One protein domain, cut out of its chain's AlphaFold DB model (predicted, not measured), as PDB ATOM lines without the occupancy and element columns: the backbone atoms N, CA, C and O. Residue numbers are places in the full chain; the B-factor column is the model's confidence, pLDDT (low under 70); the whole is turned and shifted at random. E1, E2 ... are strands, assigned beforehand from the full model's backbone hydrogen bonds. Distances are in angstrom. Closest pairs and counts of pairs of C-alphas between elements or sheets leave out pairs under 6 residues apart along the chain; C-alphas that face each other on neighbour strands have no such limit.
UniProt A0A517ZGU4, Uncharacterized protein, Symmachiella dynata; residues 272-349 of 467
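What this domain is: This is residues 272 to 349 of the 467 residues of an uncharacterized protein of Symmachiella dynata (UniProt A0A517ZGU4). You are looking at a small sandwich of strands: a larger, twisted sheet of E2, E3, E5, E6 and E7 face to face with a small sheet of E4, E1 and E8. The long strand E5 bends, so the larger sheet folds round at one end and brings E7 close to the small sheet, while residues 317 to 325, the loop of the hairpin E5 and E6, reach to the far end of the longest axis. The printed part has 78 residues with eight named strands, E1 to E8 in order, and no named helix; the class is all strand. The larger sheet is branched and antiparallel in its pairs, and the small one runs E4, E1, E8 and is mixed. The whole is compact, with a radius of gyration of the C-alphas of 12.7 A and spans of 40 by 30 by 17 A.

How they stand to each other: Start at E5, residues 306 to 316, which bends by 70 degrees at residue 309. On one side of it is the antiparallel E2, residues 280 to 286, with N 284 and O 312 at 2.8 A. On the other side are E6, residues 326 to 330, with N 315 and O 327 at 2.8 A, and E7, residues 338 to 341, with N 308 and O 339 at 2.9 A; both are antiparallel to E5. This pairing is staggered: E7 pairs with residues 306 to 309 of E5, E6 with 312 to 316. E3, residues 291 to 295, forms a hairpin with E2, with N 294 and O 283 at 2.8 A. Now look across to E1, residues 272 to 275, the inner strand of the small sheet. It is antiparallel to E4, residues 300 to 304, with N 274 and O 301 at 2.8 A, and parallel to E8, residues 346 to 348, with N 347 and O 273 at 2.8 A. The facing parts of the two sheets are 8.7 A centre to centre, their best planes 16 degrees apart. The closest C-alphas of E3 and E4, Leu 294 and Ala 301, are 6.0 A apart; those of E7 and E1, Val 341 and Gly 272, 5.8 A. E6 and E8 are apart.

Where its parts are: Find C-alpha 272 at (106.989, 162.416, 137.925), where E1 begins. E2 runs 17.2 A from first to last C-alpha, E4 13.6 A, E6 13.4 A and E3 13.0 A. E5 covers 26.4 A, from C-alpha 306 at (102.524, 154.422, 138.632) to C-alpha 316. E7 measures 10.2 A, E1 10.1 A and E8 6.3 A; E8 ends with C-alpha 348 at (115.156, 158.875, 144.568).

The domain as a whole: The two C-alphas farthest apart, those of Ala 288 and Ala 322, are 40.6 A apart. The printed part has no cut and no long link. Its mean pLDDT is 93.4, and no printed residue is under 70.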
ATOM      1  N   GLY A 272     106.173 162.086 136.759       98.06
ATOM      2  CA  GLY A 272     106.989 162.416 137.925       98.06
ATOM      3  C   GLY A 272     108.472 162.429 137.555       98.06
ATOM      4  O   GLY A 272     108.846 162.032 136.447       98.06
ATOM      5  N   VAL A 273     109.317 162.868 138.487       98.31
ATOM      6  CA  VAL A 273     110.773 162.910 138.298       98.31
ATOM      7  C   VAL A 273     111.409 161.743 139.040       98.31
ATOM      8  O   VAL A 273     111.045 161.432 140.173       98.31
ATOM      9  N   VAL A 274     112.372 161.088 138.406       98.50
ATOM     10  CA  VAL A 274     113.164 160.009 138.991       98.50
ATOM     11  C   VAL A 274     114.619 160.452 139.035       98.50
ATOM     12  O   VAL A 274     115.183 160.841 138.018       98.50
ATOM     13  N   GLU A 275     115.218 160.381 140.216       98.25
ATOM     14  CA  GLU A 275     116.630 160.660 140.471       98.25
ATOM     15  C   GLU A 275     117.388 159.357 140.723       98.25
ATOM     16  O   GLU A 275     116.878 158.460 141.395       98.25
ATOM     17  N   ALA A 276     118.614 159.258 140.220       96.62
ATOM     18  CA  ALA A 276     119.503 158.124 140.458       96.62
ATOM     19  C   ALA A 276     120.946 158.588 140.710       96.62
ATOM     20  O   ALA A 276     121.274 159.763 140.541       96.62
ATOM     21  N   ALA A 277     121.802 157.663 141.150       94.25
ATOM     22  CA  ALA A 277     123.228 157.934 141.328       94.25
ATOM     23  C   ALA A 277     123.896 158.340 139.991       94.25
ATOM     24  O   ALA A 277     123.416 157.919 138.936       94.25
ATOM     25  N   PRO A 278     124.996 159.121 140.006       91.31
ATOM     26  CA  PRO A 278     125.571 159.736 138.802       91.31
ATOM     27  C   PRO A 278     125.908 158.767 137.664       91.31
ATOM     28  O   PRO A 278     125.774 159.131 136.498       91.31
ATOM     29  N   HIS A 279     126.319 157.538 137.989       94.06
ATOM     30  CA  HIS A 279     126.687 156.542 136.984       94.06
ATOM     31  C   HIS A 279     125.499 155.767 136.423       94.06
ATOM     32  O   HIS A 279     125.663 155.046 135.443       94.06
ATOM     33  N   VAL A 280     124.309 155.884 137.018       95.06
ATOM     34  CA  VAL A 280     123.103 155.222 136.515       95.06
ATOM     35  C   VAL A 280     122.655 155.932 135.246       95.06
ATOM     36  O   VAL A 280     122.083 157.016 135.300       95.06
ATOM     37  N   SER A 281     122.892 155.305 134.097       95.38
ATOM     38  CA  SER A 281     122.525 155.857 132.792       95.38
ATOM     39  C   SER A 281     121.162 155.375 132.319       95.38
ATOM     40  O   SER A 281     120.455 156.106 131.620       95.38
ATOM     41  N   ARG A 282     120.751 154.168 132.731       96.19
ATOM     42  CA  ARG A 282     119.451 153.603 132.366       96.19
ATOM     43  C   ARG A 282     118.842 152.760 133.477       96.19
ATOM     44  O   ARG A 282     119.517 151.965 134.128       96.19
ATOM     45  N   VAL A 283     117.524 152.862 133.637       96.88
ATOM     46  CA  VAL A 283     116.734 151.955 134.483       96.88
ATOM     47  C   VAL A 283     115.504 151.476 133.730       96.88
ATOM     48  O   VAL A 283     114.729 152.269 133.202       96.88
ATOM     49  N   LYS A 284     115.280 150.160 133.728       96.62
ATOM     50  CA  LYS A 284     114.075 149.556 133.160       96.62
ATOM     51  C   LYS A 284     113.044 149.297 134.247       96.62
ATOM     52  O   LYS A 284     113.223 148.399 135.075       96.62
ATOM     53  N   LEU A 285     111.948 150.047 134.211       97.19
ATOM     54  CA  LEU A 285     110.804 149.883 135.105       97.19
ATOM     55  C   LEU A 285     109.702 149.083 134.417       97.19
ATOM     56  O   LEU A 285     109.443 149.271 133.226       97.19
ATOM     57  N   ARG A 286     109.022 148.202 135.156       96.88
ATOM     58  CA  ARG A 286     107.855 147.475 134.632       96.88
ATOM     59  C   ARG A 286     106.718 147.404 135.636       96.88
ATOM     60  O   ARG A 286     106.933 147.222 136.827       96.88
ATOM     61  N   SER A 287     105.503 147.519 135.130       97.25
ATOM     62  CA  SER A 287     104.251 147.212 135.823       97.25
ATOM     63  C   SER A 287     103.469 146.194 134.991       97.25
ATOM     64  O   SER A 287     103.895 145.846 133.895       97.25
ATOM     65  N   ALA A 288     102.294 145.761 135.450       96.19
ATOM     66  CA  ALA A 288     101.435 144.852 134.683       96.19
ATOM     67  C   ALA A 288     100.941 145.423 133.336       96.19
ATOM     68  O   ALA A 288     100.432 144.666 132.518       96.19
ATOM     69  N   SER A 289     101.059 146.737 133.106       96.88
ATOM     70  CA  SER A 289     100.551 147.387 131.886       96.88
ATOM     71  C   SER A 289     101.516 148.362 131.222       96.88
ATOM     72  O   SER A 289     101.173 148.976 130.220       96.88
ATOM     73  N   GLN A 290     102.714 148.548 131.769       97.44
ATOM     74  CA  GLN A 290     103.649 149.546 131.265       97.44
ATOM     75  C   GLN A 290     105.079 149.071 131.463       97.44
ATOM     76  O   GLN A 290     105.472 148.757 132.588       97.44
ATOM     77  N   THR A 291     105.862 149.112 130.390       95.56
ATOM     78  CA  THR A 291     107.323 149.062 130.448       95.56
ATOM     79  C   THR A 291     107.869 150.464 130.175       95.56
ATOM     80  O   THR A 291     107.411 151.131 129.249       95.56
ATOM     81  N   LEU A 292     108.824 150.926 130.983       95.81
ATOM     82  CA  LEU A 292     109.554 152.179 130.776       95.81
ATOM     83  C   LEU A 292     111.051 151.880 130.737       95.81
ATOM     84  O   LEU A 292     111.562 151.160 131.595       95.81
ATOM     85  N   ASP A 293     111.744 152.446 129.756       94.94
ATOM     86  CA  ASP A 293     113.201 152.551 129.749       94.94
ATOM     87  C   ASP A 293     113.552 154.002 130.082       94.94
ATOM     88  O   ASP A 293     113.453 154.880 129.230       94.94
ATOM     89  N   LEU A 294     113.894 154.250 131.344       95.94
ATOM     90  CA  LEU A 294     114.321 155.564 131.802       95.94
ATOM     91  C   LEU A 294     115.774 155.765 131.400       95.94
ATOM     92  O   LEU A 294     116.616 154.950 131.773       95.94
ATOM     93  N   ILE A 295     116.051 156.834 130.659       94.75
ATOM     94  CA  ILE A 295     117.405 157.265 130.310       94.75
ATOM     95  C   ILE A 295     117.696 158.506 131.138       94.75
ATOM     96  O   ILE A 295     116.943 159.476 131.079       94.75
ATOM     97  N   PHE A 296     118.761 158.449 131.928       95.00
ATOM     98  CA  PHE A 296     119.112 159.515 132.850       95.00
ATOM     99  C   PHE A 296     120.038 160.525 132.177       95.00
ATOM    100  O   PHE A 296     121.018 160.175 131.516       95.00
ATOM    101  N   HIS A 297     119.725 161.799 132.381       93.06
ATOM    102  CA  HIS A 297     120.556 162.935 132.012       93.06
ATOM    103  C   HIS A 297     120.806 163.744 133.282       93.06
ATOM    104  O   HIS A 297     119.857 164.105 133.974       93.06
ATOM    105  N   ASP A 298     122.076 163.956 133.630       92.00
ATOM    106  CA  ASP A 298     122.485 164.643 134.863       92.00
ATOM    107  C   ASP A 298     121.835 164.056 136.135       92.00
ATOM    108  O   ASP A 298     121.432 164.770 137.052       92.00
ATOM    109  N   GLY A 299     121.709 162.722 136.177       94.38
ATOM    110  CA  GLY A 299     121.128 161.985 137.303       94.38
ATOM    111  C   GLY A 299     119.599 162.027 137.390       94.38
ATOM    112  O   GLY A 299     119.048 161.516 138.364       94.38
ATOM    113  N   GLN A 300     118.902 162.585 136.392       97.31
ATOM    114  CA  GLN A 300     117.439 162.706 136.375       97.31
ATOM    115  C   GLN A 300     116.797 162.106 135.117       97.31
ATOM    116  O   GLN A 300     117.363 162.148 134.025       97.31
ATOM    117  N   ALA A 301     115.586 161.569 135.269       97.44
ATOM    118  CA  ALA A 301     114.726 161.112 134.179       97.44
ATOM    119  C   ALA A 301     113.247 161.379 134.505       97.44
ATOM    120  O   ALA A 301     112.837 161.328 135.664       97.44
ATOM    121  N   GLU A 302     112.424 161.612 133.486       97.06
ATOM    122  CA  GLU A 302     110.967 161.664 133.649       97.06
ATOM    123  C   GLU A 302     110.363 160.262 133.536       97.06
ATOM    124  O   GLU A 302     110.759 159.462 132.685       97.06
ATOM    125  N   ALA A 303     109.363 159.965 134.365       97.62
ATOM    126  CA  ALA A 303     108.650 158.694 134.329       97.62
ATOM    127  C   ALA A 303     107.139 158.895 134.450       97.62
ATOM    128  O   ALA A 303     106.668 159.802 135.133       97.62
ATOM    129  N   ILE A 304     106.372 158.008 133.817       98.06
ATOM    130  CA  ILE A 304     104.917 157.978 133.978       98.06
ATOM    131  C   ILE A 304     104.585 157.594 135.424       98.06
ATOM    132  O   ILE A 304     105.198 156.695 135.999       98.06
ATOM    133  N   VAL A 305     103.589 158.261 136.003       98.50
ATOM    134  CA  VAL A 305     103.077 157.968 137.346       98.50
ATOM    135  C   VAL A 305     102.521 156.549 137.416       98.50
ATOM    136  O   VAL A 305     101.692 156.138 136.598       98.50
ATOM    137  N   GLY A 306     102.932 155.807 138.442       98.31
ATOM    138  CA  GLY A 306     102.524 154.422 138.632       98.31
ATOM    139  C   GLY A 306     103.383 153.660 139.636       98.31
ATOM    140  O   GLY A 306     104.390 154.157 140.139       98.31
ATOM    141  N   ALA A 307     102.969 152.425 139.920       98.44
ATOM    142  CA  ALA A 307     103.734 151.474 140.718       98.44
ATOM    143  C   ALA A 307     104.491 150.512 139.796       98.44
ATOM    144  O   ALA A 307     103.893 149.903 138.903       98.44
ATOM    145  N   TYR A 308     105.791 150.361 140.034       98.25
ATOM    146  CA  TYR A 308     106.698 149.607 139.174       98.25
ATOM    147  C   TYR A 308     107.627 148.699 139.978       98.25
ATOM    148  O   TYR A 308     107.895 148.921 141.157       98.25
ATOM    149  N   GLU A 309     108.167 147.698 139.297       97.19
ATOM    150  CA  GLU A 309     109.339 146.935 139.706       97.19
ATOM    151  C   GLU A 309     110.548 147.376 138.873       97.19
ATOM    152  O   GLU A 309     110.431 147.595 137.662       97.19
ATOM    153  N   ILE A 310     111.720 147.468 139.502       96.19
ATOM    154  CA  ILE A 310     112.989 147.663 138.792       96.19
ATOM    155  C   ILE A 310     113.431 146.313 138.222       96.19
ATOM    156  O   ILE A 310     113.596 145.336 138.953       96.19
ATOM    157  N   HIS A 311     113.604 146.231 136.904       94.44
ATOM    158  CA  HIS A 311     113.966 144.990 136.213       94.44
ATOM    159  C   HIS A 311     115.429 144.937 135.790       94.44
ATOM    160  O   HIS A 311     116.046 143.869 135.843       94.44
ATOM    161  N   GLU A 312     115.948 146.063 135.321       94.69
ATOM    162  CA  GLU A 312     117.293 146.178 134.772       94.69
ATOM    163  C   GLU A 312     117.856 147.550 135.130       94.69
ATOM    164  O   GLU A 312     117.106 148.530 135.170       94.69
ATOM    165  N   ILE A 313     119.149 147.596 135.424       95.56
ATOM    166  CA  ILE A 313     119.892 148.819 135.730       95.56
ATOM    167  C   ILE A 313     121.157 148.785 134.885       95.56
ATOM    168  O   ILE A 313     121.848 147.766 134.867       95.56
ATOM    169  N   GLU A 314     121.456 149.891 134.224       94.94
ATOM    170  CA  GLU A 314     122.693 150.100 133.489       94.94
ATOM    171  C   GLU A 314     123.481 151.232 134.141       94.94
ATOM    172  O   GLU A 314     122.923 152.290 134.450       94.94
ATOM    173  N   LEU A 315     124.768 150.984 134.366       93.94
ATOM    174  CA  LEU A 315     125.733 151.981 134.797       93.94
ATOM    175  C   LEU A 315     126.719 152.218 133.660       93.94
ATOM    176  O   LEU A 315     127.173 151.246 133.060       93.94
ATOM    177  N   THR A 316     127.093 153.465 133.402       92.31
ATOM    178  CA  THR A 316     128.128 153.791 132.411       92.31
ATOM    179  C   THR A 316     129.109 154.818 132.946       92.31
ATOM    180  O   THR A 316     128.754 155.625 133.809       92.31
ATOM    181  N   SER A 317     130.313 154.842 132.375       88.88
ATOM    182  CA  SER A 317     131.266 155.936 132.586       88.88
ATOM    183  C   SER A 317     130.628 157.291 132.252       88.88
ATOM    184  O   SER A 317     129.856 157.378 131.284       88.88
ATOM    185  N   PRO A 318     130.963 158.371 132.975       82.12
ATOM    186  CA  PRO A 318     130.580 159.719 132.576       82.12
ATOM    187  C   PRO A 318     131.036 160.025 131.141       82.12
ATOM    188  O   PRO A 318     132.111 159.614 130.698       82.12
ATOM    189  N   ARG A 319     130.218 160.765 130.381       76.75
ATOM    190  CA  ARG A 319     130.575 161.143 129.005       76.75
ATOM    191  C   ARG A 319     131.844 161.998 128.993       76.75
ATOM    192  O   ARG A 319     131.913 163.008 129.687       76.75
ATOM    193  N   GLY A 320     132.786 161.648 128.118       74.44
ATOM    194  CA  GLY A 320     134.023 162.405 127.907       74.44
ATOM    195  C   GLY A 320     135.225 161.907 128.711       74.44
ATOM    196  O   GLY A 320     136.295 162.507 128.612       74.44
ATOM    197  N   GLU A 321     135.084 160.819 129.469       76.00
ATOM    198  CA  GLU A 321     136.235 160.121 130.037       76.00
ATOM    199  C   GLU A 321     137.012 159.334 128.971       76.00
ATOM    200  O   GLU A 321     136.493 158.989 127.910       76.00
ATOM    201  N   ALA A 322     138.293 159.068 129.241       72.38
ATOM    202  CA  ALA A 322     139.185 158.395 128.294       72.38
ATOM    203  C   ALA A 322     138.872 156.897 128.107       72.38
ATOM    204  O   ALA A 322     139.338 156.298 127.139       72.38
ATOM    205  N   LEU A 323     138.127 156.294 129.039       78.38
ATOM    206  CA  LEU A 323     137.769 154.878 129.049       78.38
ATOM    207  C   LEU A 323     136.252 154.752 129.197       78.38
ATOM    208  O   LEU A 323     135.707 155.088 130.245       78.38
ATOM    209  N   GLU A 324     135.587 154.256 128.155       82.38
ATOM    210  CA  GLU A 324     134.153 153.965 128.198       82.38
ATOM    211  C   GLU A 324     133.911 152.569 128.784       82.38
ATOM    212  O   GLU A 324     134.545 151.596 128.369       82.38
ATOM    213  N   TRP A 325     133.004 152.473 129.756       86.44
ATOM    214  CA  TRP A 325     132.555 151.201 130.325       86.44
ATOM    215  C   TRP A 325     131.038 151.173 130.510       86.44
ATOM    216  O   TRP A 325     130.405 152.210 130.715       86.44
ATOM    217  N   SER A 326     130.462 149.964 130.490       88.56
ATOM    218  CA  SER A 326     129.059 149.711 130.839       88.56
ATOM    219  C   SER A 326     128.918 148.464 131.715       88.56
ATOM    220  O   SER A 326     129.494 147.405 131.435       88.56
ATOM    221  N   LEU A 327     128.133 148.595 132.784       89.56
ATOM    222  CA  LEU A 327     127.722 147.514 133.673       89.56
ATOM    223  C   LEU A 327     126.203 147.357 133.613       89.56
ATOM    224  O   LEU A 327     125.474 148.316 133.830       89.56
ATOM    225  N   THR A 328     125.699 146.141 133.413       91.12
ATOM    226  CA  THR A 328     124.254 145.864 133.424       91.12
ATOM    227  C   THR A 328     123.893 144.866 134.516       91.12
ATOM    228  O   THR A 328     124.411 143.753 134.537       91.12
ATOM    229  N   ALA A 329     122.949 145.210 135.391       90.94
ATOM    230  CA  ALA A 329     122.360 144.281 136.353       90.94
ATOM    231  C   ALA A 329     120.936 143.899 135.951       90.94
ATOM    232  O   ALA A 329     120.089 144.762 135.720       90.94
ATOM    233  N   ARG A 330     120.639 142.594 135.945       87.12
ATOM    234  CA  ARG A 330     119.272 142.063 135.813       87.12
ATOM    235  C   ARG A 330     118.808 141.491 137.139       87.12
ATOM    236  O   ARG A 330     119.340 140.489 137.612       87.12
ATOM    237  N   LEU A 331     117.774 142.094 137.713       88.06
ATOM    238  CA  LEU A 331     117.296 141.723 139.042       88.06
ATOM    239  C   LEU A 331     116.431 140.456 138.993       88.06
ATOM    240  O   LEU A 331     115.517 140.310 138.158       88.06
ATOM    241  N   LYS A 332     116.716 139.524 139.912       86.44
ATOM    242  CA  LYS A 332     115.946 138.285 140.099       86.44
ATOM    243  C   LYS A 332     114.503 138.630 140.449       86.44
ATOM    244  O   LYS A 332     114.253 139.575 141.184       86.44
ATOM    245  N   LYS A 333     113.545 137.844 139.943       87.50
ATOM    246  CA  LYS A 333     112.100 138.135 140.053       87.50
ATOM    247  C   LYS A 333     111.641 138.429 141.489       87.50
ATOM    248  O   LYS A 333     110.834 139.328 141.668       87.50
ATOM    249  N   ASN A 334     112.145 137.690 142.474       89.81
ATOM    250  CA  ASN A 334     111.706 137.822 143.867       89.81
ATOM    251  C   ASN A 334     112.408 138.961 144.626       89.81
ATOM    252  O   ASN A 334     111.935 139.341 145.690       89.81
ATOM    253  N   ASP A 335     113.478 139.519 144.056       89.50
ATOM    254  CA  ASP A 335     114.342 140.511 144.706       89.50
ATOM    255  C   ASP A 335     114.213 141.896 144.053       89.50
ATOM    256  O   ASP A 335     114.985 142.805 144.346       89.50
ATOM    257  N   ARG A 336     113.257 142.074 143.129       93.56
ATOM    258  CA  ARG A 336     113.073 143.344 142.416       93.56
ATOM    259  C   ARG A 336     112.550 144.421 143.368       93.56
ATOM    260  O   ARG A 336     111.460 144.250 143.922       93.56
ATOM    261  N   PRO A 337     113.259 145.553 143.527       95.12
ATOM    262  CA  PRO A 337     112.744 146.694 144.259       95.12
ATOM    263  C   PRO A 337     111.443 147.189 143.634       95.12
ATOM    264  O   PRO A 337     111.350 147.365 142.417       95.12
ATOM    265  N   LYS A 338     110.456 147.436 144.491       96.88
ATOM    266  CA  LYS A 338     109.206 148.095 144.123       96.88
ATOM    267  C   LYS A 338     109.349 149.586 144.360       96.88
ATOM    268  O   LYS A 338     109.845 149.995 145.409       96.88
ATOM    269  N   VAL A 339     108.904 150.379 143.399       97.81
ATOM    270  CA  VAL A 339     108.942 151.839 143.452       97.81
ATOM    271  C   VAL A 339     107.601 152.419 143.026       97.81
ATOM    272  O   VAL A 339     106.848 151.791 142.278       97.81
ATOM    273  N   VAL A 340     107.297 153.616 143.513       98.44
ATOM    274  CA  VAL A 340     106.096 154.366 143.139       98.44
ATOM    275  C   VAL A 340     106.548 155.725 142.635       98.44
ATOM    276  O   VAL A 340     107.223 156.455 143.353       98.44
ATOM    277  N   VAL A 341     106.200 156.033 141.389       98.56
ATOM    278  CA  VAL A 341     106.382 157.361 140.802       98.56
ATOM    279  C   VAL A 341     105.092 158.131 141.042       98.56
ATOM    280  O   VAL A 341     104.036 157.708 140.565       98.56
ATOM    281  N   THR A 342     105.169 159.238 141.775       98.38
ATOM    282  CA  THR A 342     104.037 160.140 142.032       98.38
ATOM    283  C   THR A 342     104.132 161.369 141.135       98.38
ATOM    284  O   THR A 342     105.217 161.761 140.705       98.38
ATOM    285  N   LYS A 343     102.986 161.983 140.836       97.81
ATOM    286  CA  LYS A 343     102.934 163.208 140.040       97.81
ATOM    287  C   LYS A 343     103.602 164.354 140.800       97.81
ATOM    288  O   LYS A 343     103.323 164.515 141.983       97.81
ATOM    289  N   ASP A 344     104.410 165.152 140.107       93.25
ATOM    290  CA  ASP A 344     105.046 166.366 140.644       93.25
ATOM    291  C   ASP A 344     105.971 166.117 141.865       93.25
ATOM    292  O   ASP A 344     106.366 167.057 142.554       93.25
ATOM    293  N   GLU A 345     106.345 164.857 142.127       96.69
ATOM    294  CA  GLU A 345     107.302 164.460 143.165       96.69
ATOM    295  C   GLU A 345     108.573 163.872 142.541       96.69
ATOM    296  O   GLU A 345     108.559 163.323 141.435       96.69
ATOM    297  N   THR A 346     109.670 163.948 143.297       98.25
ATOM    298  CA  THR A 346     110.952 163.339 142.936       98.25
ATOM    299  C   THR A 346     111.147 162.021 143.683       98.25
ATOM    300  O   THR A 346     111.317 162.001 144.904       98.25
ATOM    301  N   LEU A 347     111.176 160.912 142.946       98.38
ATOM    302  CA  LEU A 347     111.549 159.593 143.449       98.38
ATOM    303  C   LEU A 347     113.070 159.420 143.378       98.38
ATOM    304  O   LEU A 347     113.630 159.364 142.289       98.38
ATOM    305  N   LYS A 348     113.732 159.238 144.521       97.88
ATOM    306  CA  LYS A 348     115.156 158.875 144.568       97.88
ATOM    307  C   LYS A 348     115.325 157.359 144.522       97.88
ATOM    308  O   LYS A 348     114.851 156.656 145.418       97.88
ATOM    309  N   LEU A 349     115.995 156.854 143.491       96.56
ATOM    310  CA  LEU A 349     116.337 155.445 143.366       96.56
ATOM    311  C   LEU A 349     117.585 155.122 144.184       96.56
ATOM    312  O   LEU A 349     118.638 155.729 144.024       96.56
TER     313      LEU A 349